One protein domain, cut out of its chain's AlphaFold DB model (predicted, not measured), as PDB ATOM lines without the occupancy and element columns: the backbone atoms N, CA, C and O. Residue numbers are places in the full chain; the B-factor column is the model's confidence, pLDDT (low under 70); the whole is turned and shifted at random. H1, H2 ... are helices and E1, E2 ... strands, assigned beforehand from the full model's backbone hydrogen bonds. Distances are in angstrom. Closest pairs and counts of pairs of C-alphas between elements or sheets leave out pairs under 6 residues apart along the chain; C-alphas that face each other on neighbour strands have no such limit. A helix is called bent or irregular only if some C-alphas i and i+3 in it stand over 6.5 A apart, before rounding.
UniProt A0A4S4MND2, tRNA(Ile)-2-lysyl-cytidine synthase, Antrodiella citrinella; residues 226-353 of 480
ATOM      1  N   LEU A 226      -9.517 -31.400  47.349       88.88
ATOM      2  CA  LEU A 226     -10.040 -30.260  48.081       88.88
ATOM      3  C   LEU A 226     -11.109 -30.722  49.071       88.88
ATOM      4  O   LEU A 226     -11.792 -31.717  48.817       88.88
ATOM      5  N   PRO A 227     -11.305 -29.989  50.179       86.56
ATOM      6  CA  PRO A 227     -12.337 -30.332  51.140       86.56
ATOM      7  C   PRO A 227     -13.738 -30.383  50.512       86.56
ATOM      8  O   PRO A 227     -14.194 -29.436  49.865       86.56
ATOM      9  N   SER A 228     -14.439 -31.495  50.722       87.06
ATOM     10  CA  SER A 228     -15.753 -31.774  50.138       87.06
ATOM     11  C   SER A 228     -16.689 -32.439  51.153       87.06
ATOM     12  O   SER A 228     -16.231 -32.919  52.192       87.06
ATOM     13  N   PRO A 229     -18.005 -32.498  50.881       87.69
ATOM     14  CA  PRO A 229     -18.945 -33.237  51.709       87.69
ATOM     15  C   PRO A 229     -18.516 -34.701  51.880       87.69
ATOM     16  O   PRO A 229     -17.910 -35.270  50.958       87.69
ATOM     17  N   PRO A 230     -18.859 -35.351  53.007       87.88
ATOM     18  CA  PRO A 230     -18.547 -36.761  53.206       87.88
ATOM     19  C   PRO A 230     -19.048 -37.622  52.043       87.88
ATOM     20  O   PRO A 230     -20.077 -37.324  51.435       87.88
ATOM     21  N   THR A 231     -18.330 -38.702  51.726       89.06
ATOM     22  CA  THR A 231     -18.648 -39.636  50.621       89.06
ATOM     23  C   THR A 231     -18.635 -39.032  49.205       89.06
ATOM     24  O   THR A 231     -19.046 -39.687  48.245       89.06
ATOM     25  N   THR A 232     -18.156 -37.794  49.057       91.75
ATOM     26  CA  THR A 232     -17.930 -37.126  47.769       91.75
ATOM     27  C   THR A 232     -16.454 -36.785  47.605       91.75
ATOM     28  O   THR A 232     -15.681 -36.901  48.559       91.75
ATOM     29  N   LEU A 233     -16.066 -36.368  46.403       93.38
ATOM     30  CA  LEU A 233     -14.710 -35.927  46.113       93.38
ATOM     31  C   LEU A 233     -14.713 -34.665  45.264       93.38
ATOM     32  O   LEU A 233     -15.384 -34.621  44.233       93.38
ATOM     33  N   LEU A 234     -13.924 -33.674  45.671       92.75
ATOM     34  CA  LEU A 234     -13.721 -32.442  44.921       92.75
ATOM     35  C   LEU A 234     -12.279 -32.356  44.413       92.75
ATOM     36  O   LEU A 234     -11.338 -32.413  45.203       92.75
ATOM     37  N   LEU A 235     -12.116 -32.159  43.103       93.75
ATOM     38  CA  LEU A 235     -10.826 -31.833  42.486       93.75
ATOM     39  C   LEU A 235     -10.944 -30.622  41.562       93.75
ATOM     40  O   LEU A 235     -11.950 -30.477  40.869       93.75
ATOM     41  N   PRO A 236      -9.916 -29.766  41.477       92.31
ATOM     42  CA  PRO A 236      -9.866 -28.731  40.458       92.31
ATOM     43  C   PRO A 236      -9.706 -29.323  39.056       92.31
ATOM     44  O   PRO A 236      -9.112 -30.388  38.889       92.31
ATOM     45  N   SER A 237     -10.184 -28.613  38.031       91.56
ATOM     46  CA  SER A 237     -10.012 -29.029  36.628       91.56
ATOM     47  C   SER A 237      -8.537 -29.244  36.257       91.56
ATOM     48  O   SER A 237      -8.215 -30.160  35.502       91.56
ATOM     49  N   ASP A 238      -7.629 -28.472  36.859       90.69
ATOM     50  CA  ASP A 238      -6.177 -28.596  36.668       90.69
ATOM     51  C   ASP A 238      -5.637 -29.985  37.039       90.69
ATOM     52  O   ASP A 238      -4.715 -30.472  36.387       90.69
ATOM     53  N   ALA A 239      -6.245 -30.664  38.020       93.06
ATOM     54  CA  ALA A 239      -5.855 -32.019  38.418       93.06
ATOM     55  C   ALA A 239      -6.054 -33.043  37.288       93.06
ATOM     56  O   ALA A 239      -5.382 -34.068  37.257       93.06
ATOM     57  N   PHE A 240      -6.956 -32.761  36.343       94.19
ATOM     58  CA  PHE A 240      -7.204 -33.596  35.165       94.19
ATOM     59  C   PHE A 240      -6.457 -33.082  33.929       94.19
ATOM     60  O   PHE A 240      -5.957 -33.873  33.126       94.19
ATOM     61  N   ARG A 241      -6.355 -31.758  33.771       91.69
ATOM     62  CA  ARG A 241      -5.691 -31.108  32.629       91.69
ATOM     63  C   ARG A 241      -4.178 -31.303  32.621       91.69
ATOM     64  O   ARG A 241      -3.594 -31.490  31.557       91.69
ATOM     65  N   ASN A 242      -3.548 -31.289  33.792       91.50
ATOM     66  CA  ASN A 242      -2.089 -31.376  33.895       91.50
ATOM     67  C   ASN A 242      -1.559 -32.794  33.648       91.50
ATOM     68  O   ASN A 242      -0.384 -32.974  33.329       91.50
ATOM     69  N   VAL A 243      -2.418 -33.809  33.749       93.38
ATOM     70  CA  VAL A 243      -2.045 -35.200  33.494       93.38
ATOM     71  C   VAL A 243      -1.987 -35.422  31.987       93.38
ATOM     72  O   VAL A 243      -3.020 -35.415  31.330       93.38
ATOM     73  N   GLN A 244      -0.801 -35.625  31.415       91.44
ATOM     74  CA  GLN A 244      -0.655 -35.853  29.966       91.44
ATOM     75  C   GLN A 244      -0.878 -37.312  29.561       91.44
ATOM     76  O   GLN A 244      -1.488 -37.584  28.533       91.44
ATOM     77  N   ASP A 245      -0.435 -38.251  30.394       91.75
ATOM     78  CA  ASP A 245      -0.537 -39.681  30.113       91.75
ATOM     79  C   ASP A 245      -1.998 -40.180  30.217       91.75
ATOM     80  O   ASP A 245      -2.570 -40.150  31.315       91.75
ATOM     81  N   PRO A 246      -2.615 -40.680  29.124       90.44
ATOM     82  CA  PRO A 246      -4.006 -41.146  29.132       90.44
ATOM     83  C   PRO A 246      -4.255 -42.283  30.125       90.44
ATOM     84  O   PRO A 246      -5.317 -42.356  30.744       90.44
ATOM     85  N   TYR A 247      -3.258 -43.145  30.329       88.50
ATOM     86  CA  TYR A 247      -3.348 -44.244  31.284       88.50
ATOM     87  C   TYR A 247      -3.466 -43.739  32.722       88.50
ATOM     88  O   TYR A 247      -4.326 -44.208  33.470       88.50
ATOM     89  N   THR A 248      -2.663 -42.738  33.086       93.56
ATOM     90  CA  THR A 248      -2.756 -42.055  34.381       93.56
ATOM     91  C   THR A 248      -4.114 -41.371  34.559       93.56
ATOM     92  O   THR A 248      -4.699 -41.476  35.637       93.56
ATOM     93  N   ARG A 249      -4.686 -40.753  33.512       93.44
ATOM     94  CA  ARG A 249      -6.042 -40.160  33.581       93.44
ATOM     95  C   ARG A 249      -7.112 -41.207  33.889       93.44
ATOM     96  O   ARG A 249      -7.926 -41.019  34.792       93.44
ATOM     97  N   VAL A 250      -7.101 -42.329  33.169       92.25
ATOM     98  CA  VAL A 250      -8.066 -43.421  33.373       92.25
ATOM     99  C   VAL A 250      -7.896 -44.061  34.752       92.25
ATOM    100  O   VAL A 250      -8.891 -44.345  35.423       92.25
ATOM    101  N   ALA A 251      -6.658 -44.265  35.207       91.56
ATOM    102  CA  ALA A 251      -6.376 -44.798  36.538       91.56
ATOM    103  C   ALA A 251      -6.855 -43.852  37.654       91.56
ATOM    104  O   ALA A 251      -7.484 -44.313  38.612       91.56
ATOM    105  N   LEU A 252      -6.656 -42.538  37.488       94.25
ATOM    106  CA  LEU A 252      -7.198 -41.512  38.380       94.25
ATOM    107  C   LEU A 252      -8.724 -41.612  38.456       94.25
ATOM    108  O   LEU A 252      -9.282 -41.695  39.546       94.25
ATOM    109  N   ILE A 253      -9.412 -41.710  37.317       95.00
ATOM    110  CA  ILE A 253     -10.876 -41.853  37.291       95.00
ATOM    111  C   ILE A 253     -11.316 -43.130  37.991       95.00
ATOM    112  O   ILE A 253     -12.188 -43.068  38.852       95.00
ATOM    113  N   ARG A 254     -10.702 -44.282  37.698       92.31
ATOM    114  CA  ARG A 254     -11.018 -45.543  38.394       92.31
ATOM    115  C   ARG A 254     -10.858 -45.408  39.903       92.31
ATOM    116  O   ARG A 254     -11.652 -45.965  40.657       92.31
ATOM    117  N   ARG A 255      -9.850 -44.667  40.361       91.25
ATOM    118  CA  ARG A 255      -9.629 -44.405  41.782       91.25
ATOM    119  C   ARG A 255     -10.726 -43.537  42.399       91.25
ATOM    120  O   ARG A 255     -11.223 -43.880  43.468       91.25
ATOM    121  N   ILE A 256     -11.159 -42.494  41.698       94.56
ATOM    122  CA  ILE A 256     -12.292 -41.652  42.107       94.56
ATOM    123  C   ILE A 256     -13.587 -42.476  42.158       94.56
ATOM    124  O   ILE A 256     -14.312 -42.432  43.151       94.56
ATOM    125  N   LEU A 257     -13.859 -43.279  41.124       94.00
ATOM    126  CA  LEU A 257     -15.040 -44.143  41.062       94.00
ATOM    127  C   LEU A 257     -15.068 -45.153  42.217       94.00
ATOM    128  O   LEU A 257     -16.099 -45.286  42.875       94.00
ATOM    129  N   ARG A 258     -13.928 -45.790  42.528       89.00
ATOM    130  CA  ARG A 258     -13.788 -46.700  43.677       89.00
ATOM    131  C   ARG A 258     -14.150 -46.055  45.009       89.00
ATOM    132  O   ARG A 258     -14.609 -46.770  45.889       89.00
ATOM    133  N   TYR A 259     -13.970 -44.751  45.172       90.25
ATOM    134  CA  TYR A 259     -14.350 -44.068  46.406       90.25
ATOM    135  C   TYR A 259     -15.805 -43.577  46.395       90.25
ATOM    136  O   TYR A 259     -16.505 -43.687  47.395       90.25
ATOM    137  N   VAL A 260     -16.286 -43.035  45.275       92.94
ATOM    138  CA  VAL A 260     -17.580 -42.327  45.233       92.94
ATOM    139  C   VAL A 260     -18.761 -43.246  44.900       92.94
ATOM    140  O   VAL A 260     -19.897 -42.968  45.289       92.94
ATOM    141  N   SER A 261     -18.522 -44.319  44.146       92.19
ATOM    142  CA  SER A 261     -19.579 -45.177  43.607       92.19
ATOM    143  C   SER A 261     -20.417 -45.851  44.707       92.19
ATOM    144  O   SER A 261     -19.857 -46.282  45.708       92.19
ATOM    145  N   PRO A 262     -21.735 -46.039  44.513       91.25
ATOM    146  CA  PRO A 262     -22.574 -46.878  45.377       91.25
ATOM    147  C   PRO A 262     -22.475 -48.390  45.080       91.25
ATOM    148  O   PRO A 262     -23.263 -49.189  45.575       91.25
ATOM    149  N   GLN A 263     -21.568 -48.817  44.198       91.19
ATOM    150  CA  GLN A 263     -21.418 -50.224  43.803       91.19
ATOM    151  C   GLN A 263     -20.501 -50.990  44.767       91.19
ATOM    152  O   GLN A 263     -19.571 -50.374  45.285       91.19
ATOM    153  N   PRO A 264     -20.660 -52.312  44.957       90.12
ATOM    154  CA  PRO A 264     -19.834 -53.098  45.879       90.12
ATOM    155  C   PRO A 264     -18.326 -52.876  45.700       90.12
ATOM    156  O   PRO A 264     -17.785 -52.998  44.599       90.12
ATOM    157  N   TRP A 265     -17.632 -52.529  46.785       87.44
ATOM    158  CA  TRP A 265     -16.197 -52.256  46.746       87.44
ATOM    159  C   TRP A 265     -15.394 -53.560  46.588       87.44
ATOM    160  O   TRP A 265     -15.811 -54.629  47.030       87.44
ATOM    161  N   GLY A 266     -14.269 -53.498  45.874       81.69
ATOM    162  CA  GLY A 266     -13.510 -54.676  45.440       81.69
ATOM    163  C   GLY A 266     -14.135 -55.440  44.261       81.69
ATOM    164  O   GLY A 266     -13.593 -56.469  43.854       81.69
ATOM    165  N   HIS A 267     -15.241 -54.949  43.688       85.69
ATOM    166  CA  HIS A 267     -15.859 -55.488  42.477       85.69
ATOM    167  C   HIS A 267     -15.732 -54.514  41.294       85.69
ATOM    168  O   HIS A 267     -15.775 -53.295  41.462       85.69
ATOM    169  N   ILE A 268     -15.632 -55.049  40.071       84.38
ATOM    170  CA  ILE A 268     -15.436 -54.247  38.851       84.38
ATOM    171  C   ILE A 268     -16.582 -53.266  38.583       84.38
ATOM    172  O   ILE A 268     -16.382 -52.260  37.908       84.38
ATOM    173  N   SER A 269     -17.776 -53.508  39.129       87.75
ATOM    174  CA  SER A 269     -18.916 -52.597  38.980       87.75
ATOM    175  C   SER A 269     -18.665 -51.228  39.610       87.75
ATOM    176  O   SER A 269     -19.166 -50.241  39.073       87.75
ATOM    177  N   ALA A 270     -17.837 -51.139  40.657       88.69
ATOM    178  CA  ALA A 270     -17.375 -49.873  41.236       88.69
ATOM    179  C   ALA A 270     -16.364 -49.125  40.348       88.69
ATOM    180  O   ALA A 270     -16.076 -47.958  40.589       88.69
ATOM    181  N   GLU A 271     -15.873 -49.766  39.287       88.25
ATOM    182  CA  GLU A 271     -14.905 -49.240  38.319       88.25
ATOM    183  C   GLU A 271     -15.480 -49.228  36.894       88.25
ATOM    184  O   GLU A 271     -14.789 -49.489  35.908       88.25
ATOM    185  N   ALA A 272     -16.783 -48.957  36.779       87.25
ATOM    186  CA  ALA A 272     -17.514 -48.930  35.511       87.25
ATOM    187  C   ALA A 272     -17.468 -50.266  34.738       87.25
ATOM    188  O   ALA A 272     -17.490 -50.267  33.511       87.25
ATOM    189  N   ASN A 273     -17.391 -51.400  35.445       83.38
ATOM    190  CA  ASN A 273     -17.210 -52.750  34.888       83.38
ATOM    191  C   ASN A 273     -15.967 -52.889  33.992       83.38
ATOM    192  O   ASN A 273     -15.916 -53.770  33.141       83.38
ATOM    193  N   GLY A 274     -14.981 -51.998  34.141       75.25
ATOM    194  CA  GLY A 274     -13.830 -51.944  33.243       75.25
ATOM    195  C   GLY A 274     -14.158 -51.461  31.824       75.25
ATOM    196  O   GLY A 274     -13.297 -51.558  30.955       75.25
ATOM    197  N   VAL A 275     -15.357 -50.917  31.574       79.44
ATOM    198  CA  VAL A 275     -15.786 -50.447  30.247       79.44
ATOM    199  C   VAL A 275     -14.945 -49.241  29.825       79.44
ATOM    200  O   VAL A 275     -15.177 -48.112  30.266       79.44
ATOM    201  N   HIS A 276     -13.979 -49.494  28.940       80.62
ATOM    202  CA  HIS A 276     -13.012 -48.505  28.461       80.62
ATOM    203  C   HIS A 276     -13.686 -47.262  27.891       80.62
ATOM    204  O   HIS A 276     -13.426 -46.164  28.367       80.62
ATOM    205  N   ARG A 277     -14.675 -47.439  27.007       86.56
ATOM    206  CA  ARG A 277     -15.409 -46.326  26.393       86.56
ATOM    207  C   ARG A 277     -15.969 -45.340  27.423       86.56
ATOM    208  O   ARG A 277     -15.871 -44.135  27.228       86.56
ATOM    209  N   SER A 278     -16.551 -45.825  28.521       89.25
ATOM    210  CA  SER A 278     -17.083 -44.952  29.573       89.25
ATOM    211  C   SER A 278     -15.973 -44.208  30.308       89.25
ATOM    212  O   SER A 278     -16.110 -43.016  30.551       89.25
ATOM    213  N   LEU A 279     -14.874 -44.885  30.645       91.94
ATOM    214  CA  LEU A 279     -13.731 -44.269  31.323       91.94
ATOM    215  C   LEU A 279     -13.038 -43.225  30.439       91.94
ATOM    216  O   LEU A 279     -12.702 -42.149  30.928       91.94
ATOM    217  N   ASP A 280     -12.893 -43.510  29.147       91.31
ATOM    218  CA  ASP A 280     -12.298 -42.602  28.168       91.31
ATOM    219  C   ASP A 280     -13.184 -41.378  27.943       91.31
ATOM    220  O   ASP A 280     -12.682 -40.258  27.905       91.31
ATOM    221  N   MET A 281     -14.509 -41.555  27.878       93.44
ATOM    222  CA  MET A 281     -15.439 -40.425  27.815       93.44
ATOM    223  C   MET A 281     -15.336 -39.544  29.065       93.44
ATOM    224  O   MET A 281     -15.234 -38.331  28.923       93.44
ATOM    225  N   ILE A 282     -15.288 -40.126  30.274       95.31
ATOM    226  CA  ILE A 282     -15.090 -39.344  31.511       95.31
ATOM    227  C   ILE A 282     -13.756 -38.592  31.433       95.31
ATOM    228  O   ILE A 282     -13.714 -37.390  31.675       95.31
ATOM    229  N   SER A 283     -12.680 -39.292  31.064       95.19
ATOM    230  CA  SER A 283     -11.329 -38.736  30.945       95.19
ATOM    231  C   SER A 283     -11.281 -37.560  29.997       95.19
ATOM    232  O   SER A 283     -10.814 -36.489  30.379       95.19
ATOM    233  N   ASN A 284     -11.816 -37.730  28.795       94.38
ATOM    234  CA  ASN A 284     -11.817 -36.690  27.783       94.38
ATOM    235  C   ASN A 284     -12.632 -35.489  28.248       94.38
ATOM    236  O   ASN A 284     -12.115 -34.379  28.201       94.38
ATOM    237  N   THR A 285     -13.840 -35.694  28.781       94.81
ATOM    238  CA  THR A 285     -14.661 -34.587  29.289       94.81
ATOM    239  C   THR A 285     -13.955 -33.820  30.406       94.81
ATOM    240  O   THR A 285     -13.872 -32.597  30.335       94.81
ATOM    241  N   LEU A 286     -13.409 -34.496  31.421       94.88
ATOM    242  CA  LEU A 286     -12.734 -33.822  32.538       94.88
ATOM    243  C   LEU A 286     -11.442 -33.121  32.096       94.88
ATOM    244  O   LEU A 286     -11.129 -32.042  32.597       94.88
ATOM    245  N   HIS A 287     -10.712 -33.715  31.153       93.69
ATOM    246  CA  HIS A 287      -9.451 -33.187  30.647       93.69
ATOM    247  C   HIS A 287      -9.626 -31.981  29.712       93.69
ATOM    248  O   HIS A 287      -8.782 -31.093  29.719       93.69
ATOM    249  N   THR A 288     -10.694 -31.916  28.916       91.31
ATOM    250  CA  THR A 288     -10.914 -30.811  27.960       91.31
ATOM    251  C   THR A 288     -11.841 -29.718  28.487       91.31
ATOM    252  O   THR A 288     -12.067 -28.724  27.803       91.31
ATOM    253  N   SER A 289     -12.393 -29.870  29.692       88.69
ATOM    254  CA  SER A 289     -13.306 -28.876  30.261       88.69
ATOM    255  C   SER A 289     -12.585 -27.610  30.723       88.69
ATOM    256  O   SER A 289     -11.605 -27.658  31.472       88.69
ATOM    257  N   HIS A 290     -13.143 -26.463  30.338       83.62
ATOM    258  CA  HIS A 290     -12.685 -25.124  30.705       83.62
ATOM    259  C   HIS A 290     -13.773 -24.376  31.480       83.62
ATOM    260  O   HIS A 290     -14.925 -24.795  31.488       83.62
ATOM    261  N   SER A 291     -13.418 -23.280  32.157       78.75
ATOM    262  CA  SER A 291     -14.407 -22.467  32.883       78.75
ATOM    263  C   SER A 291     -15.438 -21.827  31.949       78.75
ATOM    264  O   SER A 291     -16.579 -21.633  32.371       78.75
ATOM    265  N   GLU A 292     -15.039 -21.534  30.704       76.38
ATOM    266  CA  GLU A 292     -15.856 -20.903  29.669       76.38
ATOM    267  C   GLU A 292     -15.721 -21.663  28.331       76.38
ATOM    268  O   GLU A 292     -14.597 -21.837  27.851       76.38
ATOM    269  N   PRO A 293     -16.833 -22.127  27.723       77.44
ATOM    270  CA  PRO A 293     -18.181 -22.150  28.294       77.44
ATOM    271  C   PRO A 293     -18.255 -23.055  29.533       77.44
ATOM    272  O   PRO A 293     -17.476 -23.995  29.678       77.44
ATOM    273  N   SER A 294     -19.209 -22.773  30.429       77.12
ATOM    274  CA  SER A 294     -19.418 -23.604  31.617       77.12
ATOM    275  C   SER A 294     -19.777 -25.032  31.197       77.12
ATOM    276  O   SER A 294     -20.722 -25.215  30.419       77.12
ATOM    277  N   PRO A 295     -19.046 -26.053  31.671       87.19
ATOM    278  CA  PRO A 295     -19.314 -27.419  31.265       87.19
ATOM    279  C   PRO A 295     -20.635 -27.899  31.874       87.19
ATOM    280  O   PRO A 295     -21.049 -27.475  32.953       87.19
ATOM    281  N   ALA A 296     -21.310 -28.818  31.187       88.69
ATOM    282  CA  ALA A 296     -22.503 -29.463  31.722       88.69
ATOM    283  C   ALA A 296     -22.127 -30.542  32.751       88.69
ATOM    284  O   ALA A 296     -21.101 -31.213  32.637       88.69
ATOM    285  N   SER A 297     -22.993 -30.760  33.743       91.56
ATOM    286  CA  SER A 297     -22.877 -31.929  34.620       91.56
ATOM    287  C   SER A 297     -23.291 -33.206  33.888       91.56
ATOM    288  O   SER A 297     -24.208 -33.161  33.067       91.56
ATOM    289  N   PHE A 298     -22.711 -34.350  34.242       93.62
ATOM    290  CA  PHE A 298     -23.023 -35.630  33.603       93.62
ATOM    291  C   PHE A 298     -22.914 -36.800  34.584       93.62
ATOM    292  O   PHE A 298     -22.117 -36.770  35.519       93.62
ATOM    293  N   THR A 299     -23.703 -37.853  34.372       92.88
ATOM    294  CA  THR A 299     -23.606 -39.097  35.150       92.88
ATOM    295  C   THR A 299     -22.931 -40.168  34.316       92.88
ATOM    296  O   THR A 299     -23.448 -40.553  33.269       92.88
ATOM    297  N   MET A 300     -21.791 -40.673  34.780       92.69
ATOM    298  CA  MET A 300     -21.052 -41.725  34.092       92.69
ATOM    299  C   MET A 300     -20.054 -42.407  35.027       92.69
ATOM    300  O   MET A 300     -19.488 -41.779  35.917       92.69
ATOM    301  N   GLY A 301     -19.813 -43.697  34.786       86.44
ATOM    302  CA  GLY A 301     -18.873 -44.500  35.562       86.44
ATOM    303  C   GLY A 301     -19.467 -44.915  36.901       86.44
ATOM    304  O   GLY A 301     -19.417 -44.175  37.868       86.44
ATOM    305  N   ALA A 302     -20.057 -46.111  36.961       90.31
ATOM    306  CA  ALA A 302     -20.494 -46.722  38.219       90.31
ATOM    307  C   ALA A 302     -21.479 -45.878  39.065       90.31
ATOM    308  O   ALA A 302     -21.333 -45.805  40.283       90.31
ATOM    309  N   LYS A 303     -22.496 -45.268  38.436       91.62
ATOM    310  CA  LYS A 303     -23.490 -44.391  39.096       91.62
ATOM    311  C   LYS A 303     -22.858 -43.185  39.816       91.62
ATOM    312  O   LYS A 303     -23.287 -42.816  40.910       91.62
ATOM    313  N   VAL A 304     -21.845 -42.567  39.212       94.38
ATOM    314  CA  VAL A 304     -21.243 -41.313  39.692       94.38
ATOM    315  C   VAL A 304     -21.721 -40.141  38.837       94.38
ATOM    316  O   VAL A 304     -21.702 -40.196  37.610       94.38
ATOM    317  N   TRP A 305     -22.169 -39.082  39.503       94.50
ATOM    318  CA  TRP A 305     -22.545 -37.795  38.936       94.50
ATOM    319  C   TRP A 305     -21.404 -36.794  39.122       94.50
ATOM    320  O   TRP A 305     -21.030 -36.442  40.242       94.50
ATOM    321  N   TRP A 306     -20.873 -36.342  37.992       94.94
ATOM    322  CA  TRP A 306     -19.801 -35.368  37.871       94.94
ATOM    323  C   TRP A 306     -20.413 -33.989  37.699       94.94
ATOM    324  O   TRP A 306     -21.104 -33.707  36.714       94.94
ATOM    325  N   ARG A 307     -20.193 -33.133  38.691       91.50
ATOM    326  CA  ARG A 307     -20.771 -31.794  38.744       91.50
ATOM    327  C   ARG A 307     -19.672 -30.753  38.656       91.50
ATOM    328  O   ARG A 307     -18.786 -30.775  39.507       91.50
ATOM    329  N   PRO A 308     -19.743 -29.822  37.702       90.31
ATOM    330  CA  PRO A 308     -18.885 -28.664  37.735       90.31
ATOM    331  C   PRO A 308     -19.345 -27.726  38.846       90.31
ATOM    332  O   PRO A 308     -20.541 -27.522  39.076       90.31
ATOM    333  N   VAL A 309     -18.369 -27.212  39.573       86.31
ATOM    334  CA  VAL A 309     -18.518 -26.358  40.740       86.31
ATOM    335  C   VAL A 309     -17.426 -25.295  40.670       86.31
ATOM    336  O   VAL A 309     -16.312 -25.578  40.230       86.31
ATOM    337  N   TYR A 310     -17.719 -24.071  41.095       83.88
ATOM    338  CA  TYR A 310     -16.775 -22.961  41.004       83.88
ATOM    339  C   TYR A 310     -16.288 -22.544  42.389       83.88
ATOM    340  O   TYR A 310     -17.085 -22.179  43.257       83.88
ATOM    341  N   LEU A 311     -14.972 -22.588  42.593       78.31
ATOM    342  CA  LEU A 311     -14.347 -22.048  43.795       78.31
ATOM    343  C   LEU A 311     -14.097 -20.559  43.613       78.31
ATOM    344  O   LEU A 311     -13.336 -20.151  42.732       78.31
ATOM    345  N   ARG A 312     -14.725 -19.757  44.475       73.88
ATOM    346  CA  ARG A 312     -14.649 -18.298  44.414       73.88
ATOM    347  C   ARG A 312     -13.505 -17.784  45.267       73.88
ATOM    348  O   ARG A 312     -13.439 -18.069  46.459       73.88
ATOM    349  N   SER A 313     -12.624 -16.970  44.697       60.78
ATOM    350  CA  SER A 313     -11.581 -16.306  45.487       60.78
ATOM    351  C   SER A 313     -12.201 -15.364  46.528       60.78
ATOM    352  O   SER A 313     -13.063 -14.544  46.208       60.78
ATOM    353  N   SER A 314     -11.718 -15.424  47.776       53.19
ATOM    354  CA  SER A 314     -12.202 -14.614  48.911       53.19
ATOM    355  C   SER A 314     -12.173 -13.091  48.665       53.19
ATOM    356  O   SER A 314     -12.752 -12.344  49.458       53.19
ATOM    357  N   LYS A 315     -11.488 -12.608  47.619       45.97
ATOM    358  CA  LYS A 315     -11.333 -11.174  47.327       45.97
ATOM    359  C   LYS A 315     -12.568 -10.525  46.688       45.97
ATOM    360  O   LYS A 315     -12.742  -9.324  46.862       45.97
ATOM    361  N   ASN A 316     -13.466 -11.284  46.055       43.22
ATOM    362  CA  ASN A 316     -14.720 -10.753  45.501       43.22
ATOM    363  C   ASN A 316     -15.906 -11.041  46.433       43.22
ATOM    364  O   ASN A 316     -16.790 -11.846  46.139       43.22
ATOM    365  N   LYS A 317     -15.956 -10.350  47.578       45.19
ATOM    366  CA  LYS A 317     -17.206 -10.228  48.339       45.19
ATOM    367  C   LYS A 317     -18.135  -9.277  47.586       45.19
ATOM    368  O   LYS A 317     -18.040  -8.062  47.735       45.19
ATOM    369  N   GLY A 318     -19.051  -9.834  46.792       41.94
ATOM    370  CA  GLY A 318     -20.265  -9.118  46.395       41.94
ATOM    371  C   GLY A 318     -20.985  -8.567  47.636       41.94
ATOM    372  O   GLY A 318     -20.803  -9.089  48.737       41.94
ATOM    373  N   LYS A 319     -21.774  -7.497  47.466       38.06
ATOM    374  CA  LYS A 319     -22.521  -6.750  48.504       38.06
ATOM    375  C   LYS A 319     -23.604  -7.590  49.230       38.06
ATOM    376  O   LYS A 319     -24.759  -7.191  49.304       38.06
ATOM    377  N   GLY A 320     -23.258  -8.757  49.764       41.75
ATOM    378  CA  GLY A 320     -24.105  -9.597  50.606       41.75
ATOM    379  C   GLY A 320     -23.747  -9.418  52.080       41.75
ATOM    380  O   GLY A 320     -22.575  -9.451  52.459       41.75
ATOM    381  N   LYS A 321     -24.764  -9.214  52.921       35.34
ATOM    382  CA  LYS A 321     -24.654  -9.063  54.379       35.34
ATOM    383  C   LYS A 321     -24.206 -10.377  55.040       35.34
ATOM    384  O   LYS A 321     -25.027 -11.088  55.597       35.34
ATOM    385  N   ASN A 322     -22.919 -10.711  54.987       37.03
ATOM    386  CA  ASN A 322     -22.272 -11.503  56.036       37.03
ATOM    387  C   ASN A 322     -20.749 -11.353  55.966       37.03
ATOM    388  O   ASN A 322     -20.049 -11.941  55.139       37.03
ATOM    389  N   LYS A 323     -20.225 -10.506  56.854       39.09
ATOM    390  CA  LYS A 323     -18.794 -10.304  57.060       39.09
ATOM    391  C   LYS A 323     -18.301 -11.359  58.051       39.09
ATOM    392  O   LYS A 323     -18.522 -11.189  59.235       39.09
ATOM    393  N   ASN A 324     -17.584 -12.381  57.589       36.25
ATOM    394  CA  ASN A 324     -16.547 -13.017  58.407       36.25
ATOM    395  C   ASN A 324     -15.289 -13.299  57.574       36.25
ATOM    396  O   ASN A 324     -15.362 -13.500  56.357       36.25
ATOM    397  N   LYS A 325     -14.141 -13.116  58.230       35.34
ATOM    398  CA  LYS A 325     -12.762 -13.248  57.737       35.34
ATOM    399  C   LYS A 325     -12.287 -14.690  57.966       35.34
ATOM    400  O   LYS A 325     -12.647 -15.260  58.990       35.34
ATOM    401  N   GLY A 326     -11.444 -15.205  57.069       33.88
ATOM    402  CA  GLY A 326     -10.676 -16.442  57.263       33.88
ATOM    403  C   GLY A 326     -10.991 -17.540  56.244       33.88
ATOM    404  O   GLY A 326     -12.069 -18.112  56.294       33.88
ATOM    405  N   GLU A 327     -10.029 -17.765  55.346       46.12
ATOM    406  CA  GLU A 327      -9.613 -19.036  54.719       46.12
ATOM    407  C   GLU A 327     -10.638 -19.973  54.028       46.12
ATOM    408  O   GLU A 327     -11.649 -20.396  54.578       46.12
ATOM    409  N   LEU A 328     -10.254 -20.353  52.798       46.97
ATOM    410  CA  LEU A 328     -10.994 -21.034  51.724       46.97
ATOM    411  C   LEU A 328     -12.173 -20.247  51.119       46.97
ATOM    412  O   LEU A 328     -13.057 -19.728  51.792       46.97
ATOM    413  N   GLY A 329     -12.158 -20.160  49.788       52.22
ATOM    414  CA  GLY A 329     -13.224 -19.572  48.987       52.22
ATOM    415  C   GLY A 329     -14.576 -20.241  49.219       52.22
ATOM    416  O   GLY A 329     -14.635 -21.441  49.479       52.22
ATOM    417  N   THR A 330     -15.673 -19.490  49.109       55.59
ATOM    418  CA  THR A 330     -17.000 -20.113  49.086       55.59
ATOM    419  C   THR A 330     -17.152 -20.943  47.814       55.59
ATOM    420  O   THR A 330     -16.683 -20.566  46.734       55.59
ATOM    421  N   VAL A 331     -17.803 -22.093  47.948       56.16
ATOM    422  CA  VAL A 331     -18.145 -22.954  46.823       56.16
ATOM    423  C   VAL A 331     -19.435 -22.396  46.223       56.16
ATOM    424  O   VAL A 331     -20.493 -22.459  46.845       56.16
ATOM    425  N   GLY A 332     -19.360 -21.780  45.044       53.94
ATOM    426  CA  GLY A 332     -20.550 -21.288  44.357       53.94
ATOM    427  C   GLY A 332     -21.383 -22.460  43.838       53.94
ATOM    428  O   GLY A 332     -20.920 -23.198  42.969       53.94
ATOM    429  N   PHE A 333     -22.605 -22.631  44.350       48.16
ATOM    430  CA  PHE A 333     -23.568 -23.582  43.793       48.16
ATOM    431  C   PHE A 333     -24.463 -22.930  42.748       48.16
ATOM    432  O   PHE A 333     -25.002 -21.845  42.961       48.16
ATOM    433  N   GLY A 334     -24.737 -23.680  41.686       40.53
ATOM    434  CA  GLY A 334     -25.940 -23.500  40.888       40.53
ATOM    435  C   GLY A 334     -25.836 -24.137  39.512       40.53
ATOM    436  O   GLY A 334     -24.888 -23.882  38.778       40.53
ATOM    437  N   LEU A 335     -26.863 -24.900  39.116       34.59
ATOM    438  CA  LEU A 335     -27.231 -24.906  37.701       34.59
ATOM    439  C   LEU A 335     -27.522 -23.443  37.338       34.59
ATOM    440  O   LEU A 335     -28.450 -22.860  37.892       34.59
ATOM    441  N   GLY A 336     -26.697 -22.849  36.480       39.72
ATOM    442  CA  GLY A 336     -26.839 -21.447  36.079       39.72
ATOM    443  C   GLY A 336     -26.057 -20.431  36.916       39.72
ATOM    444  O   GLY A 336     -26.223 -19.236  36.685       39.72
ATOM    445  N   SER A 337     -25.180 -20.843  37.843       47.62
ATOM    446  CA  SER A 337     -24.167 -19.906  38.347       47.62
ATOM    447  C   SER A 337     -23.134 -19.681  37.243       47.62
ATOM    448  O   SER A 337     -22.396 -20.603  36.899       47.62
ATOM    449  N   THR A 338     -23.100 -18.483  36.667       54.12
ATOM    450  CA  THR A 338     -22.063 -18.105  35.706       54.12
ATOM    451  C   THR A 338     -20.711 -18.033  36.409       54.12
ATOM    452  O   THR A 338     -20.613 -17.539  37.537       54.12
ATOM    453  N   ALA A 339     -19.678 -18.568  35.758       60.41
ATOM    454  CA  ALA A 339     -18.307 -18.430  36.225       60.41
ATOM    455  C   ALA A 339     -17.956 -16.937  36.294       60.41
ATOM    456  O   ALA A 339     -18.165 -16.206  35.325       60.41
ATOM    457  N   GLY A 340     -17.453 -16.466  37.434       63.41
ATOM    458  CA  GLY A 340     -16.772 -15.175  37.487       63.41
ATOM    459  C   GLY A 340     -15.395 -15.260  36.822       63.41
ATOM    460  O   GLY A 340     -14.789 -16.327  36.777       63.41
ATOM    461  N   SER A 341     -14.846 -14.122  36.391       61.88
ATOM    462  CA  SER A 341     -13.523 -14.046  35.742       61.88
ATOM    463  C   SER A 341     -12.358 -14.609  36.574       61.88
ATOM    464  O   SER A 341     -11.322 -14.958  36.019       61.88
ATOM    465  N   ASN A 342     -12.527 -14.724  37.895       68.50
ATOM    466  CA  ASN A 342     -11.534 -15.262  38.832       68.50
ATOM    467  C   ASN A 342     -11.971 -16.581  39.493       68.50
ATOM    468  O   ASN A 342     -11.354 -17.010  40.474       68.50
ATOM    469  N   ASP A 343     -13.048 -17.200  39.011       76.88
ATOM    470  CA  ASP A 343     -13.553 -18.444  39.577       76.88
ATOM    471  C   ASP A 343     -12.793 -19.641  39.005       76.88
ATOM    472  O   ASP A 343     -12.612 -19.793  37.793       76.88
ATOM    473  N   ARG A 344     -12.367 -20.541  39.893       83.88
ATOM    474  CA  ARG A 344     -11.676 -21.767  39.489       83.88
ATOM    475  C   ARG A 344     -12.690 -22.882  39.273       83.88
ATOM    476  O   ARG A 344     -13.399 -23.255  40.210       83.88
ATOM    477  N   LEU A 345     -12.725 -23.444  38.064       88.94
ATOM    478  CA  LEU A 345     -13.521 -24.633  37.769       88.94
ATOM    479  C   LEU A 345     -13.002 -25.837  38.567       88.94
ATOM    480  O   LEU A 345     -11.817 -26.173  38.550       88.94
ATOM    481  N   THR A 346     -13.925 -26.521  39.224       91.19
ATOM    482  CA  THR A 346     -13.696 -27.744  39.987       91.19
ATOM    483  C   THR A 346     -14.785 -28.766  39.686       91.19
ATOM    484  O   THR A 346     -15.882 -28.413  39.262       91.19
ATOM    485  N   TRP A 347     -14.479 -30.040  39.882       93.81
ATOM    486  CA  TRP A 347     -15.377 -31.160  39.654       93.81
ATOM    487  C   TRP A 347     -15.679 -31.853  40.971       93.81
ATOM    488  O   TRP A 347     -14.788 -32.408  41.612       93.81
ATOM    489  N   LEU A 348     -16.954 -31.837  41.349       93.94
ATOM    490  CA  LEU A 348     -17.488 -32.648  42.427       93.94
ATOM    491  C   LEU A 348     -17.967 -33.979  41.847       93.94
ATOM    492  O   LEU A 348     -18.981 -34.034  41.145       93.94
ATOM    493  N   ALA A 349     -17.256 -35.051  42.174       95.56
ATOM    494  CA  ALA A 349     -17.728 -36.410  41.986       95.56
ATOM    495  C   ALA A 349     -18.578 -36.807  43.198       95.56
ATOM    496  O   ALA A 349     -18.112 -36.828  44.339       95.56
ATOM    497  N   GLN A 350     -19.840 -37.136  42.951       93.31
ATOM    498  CA  GLN A 350     -20.759 -37.643  43.966       93.31
ATOM    499  C   GLN A 350     -21.605 -38.770  43.387       93.31
ATOM    500  O   GLN A 350     -21.763 -38.864  42.176       93.31
ATOM    501  N   ARG A 351     -22.192 -39.625  44.221       92.06
ATOM    502  CA  ARG A 351     -23.126 -40.637  43.712       92.06
ATOM    503  C   ARG A 351     -24.306 -39.995  42.957       92.06
ATOM    504  O   ARG A 351     -24.823 -38.941  43.337       92.06
ATOM    505  N   GLU A 352     -24.744 -40.634  41.878       89.56
ATOM    506  CA  GLU A 352     -25.895 -40.216  41.063       89.56
ATOM    507  C   GLU A 352     -27.152 -40.192  41.913       89.56
ATOM    508  O   GLU A 352     -27.375 -41.204  42.551       89.56
ATOM    509  N   LYS A 353     -27.981 -39.132  41.874       82.62
ATOM    510  CA  LYS A 353     -29.284 -39.017  42.570       82.62
ATOM    511  C   LYS A 353     -30.305 -40.092  42.152       82.62
ATOM    512  O   LYS A 353     -30.311 -40.538  41.013       82.62
TER     513      LYS A 353
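AT A GLANCE: This is residues 226 to 353 of the 480 residues of the protein "tRNA(Ile)-2-lysyl-cytidine synthase" of Antrodiella citrinella (UniProt A0A4S4MND2). A small antiparallel sheet of three strands forms the middle of an elongated domain, with H2, H3 and H4 gathered toward one end of it, H3 farthest out, and H1 by E1 and H4. From the other end a long loop between E2 and E3 reaches away, and its residues 318 to 324 stick out. The printed part has 128 residues, with four named helices and three named strands in the order E1 H1 H2 H3 H4 E2 E3; the sheet's order is E1, E3, E2. The class is mixed, helices and strands, although under half of the residues are in named elements. The whole is compact, with a radius of gyration of the C-alphas of 15.7 A, and spans 49 by 28 by 24 A.

IN THESE COORDINATES: The sheet holds E3, residues 344 to 351, 22.5 A long, E2, residues 304 to 311, 20.9 A, and E1, residues 233 to 236, 10.4 A. E1 begins at C-alpha 233 (-14.710, -35.927, 46.113), and E3 ends at C-alpha 351 (-23.126, -40.637, 43.712). H2, residues 246 to 260, is 21.1 A long and begins at C-alpha 246 (-4.006, -41.146, 29.132). H4, residues 276 to 288, is 17.8 A long. H1 is residues 238 to 241, 4.8 A, and H3 is residues 268 to 274, 6.3 A. H3 is irregular, but only just: C-alphas 270 and 273 are 7.0 A apart.

HOW THE PARTS SIT: The inner strand E3 is antiparallel to both edge strands. It forms a hairpin with E2, where N 307 and O 348 are 2.9 A apart, within hydrogen-bond range; toward E1, N 347 and O 235 are 2.7 A apart. H2 is on the sheet but only grazes it, with residues 253 to 260; the closest C-alphas of H2 and E3 are those of Val 260 and Gln 350, 5.8 A apart. H1 and H4 also only graze the sheet, with residues 238 to 240 and 282 to 286. H4 touches H2 with residues 279 to 283 alone, about perpendicular at 80 degrees, the closest C-alphas being those of Arg 249 and Ser 283, 6.1 A apart. H4 touches H1 with residues 283 to 288 alone, closest at the C-alphas of Arg 241 and His 287, 4.7 A. H2 and H3 form a helical hairpin at a shallow tilt of 25 degrees, opposite ways; H2 touches H3 with residues 254 to 258 alone, and the C-alphas of Arg 254 and Glu 271 are closest, 5.4 A apart. H3 is not on the sheet and is apart from its three strands. In H2 and H4 every O i to N i+4 pair is within hydrogen-bond range; H3 has 0 of 3, with 2 of 4 O i to N i+3 pairs, and H1 is too short for an i+4 pair.

THE WHOLE: The C-alphas farthest apart, those of His 267 and Lys 319, are 49.6 A apart. The printed part has no cut. The links H4 to E2, 15 residues, and E2 to E3, 32 residues, are long. Residues 298 to 299 pair antiparallel with residues 305 to 306 of E2, and residues 331 to 332 with residues 310 to 311 of E2. The mean pLDDT of the printed part is 79.5, and residues 313 to 342 are under 70.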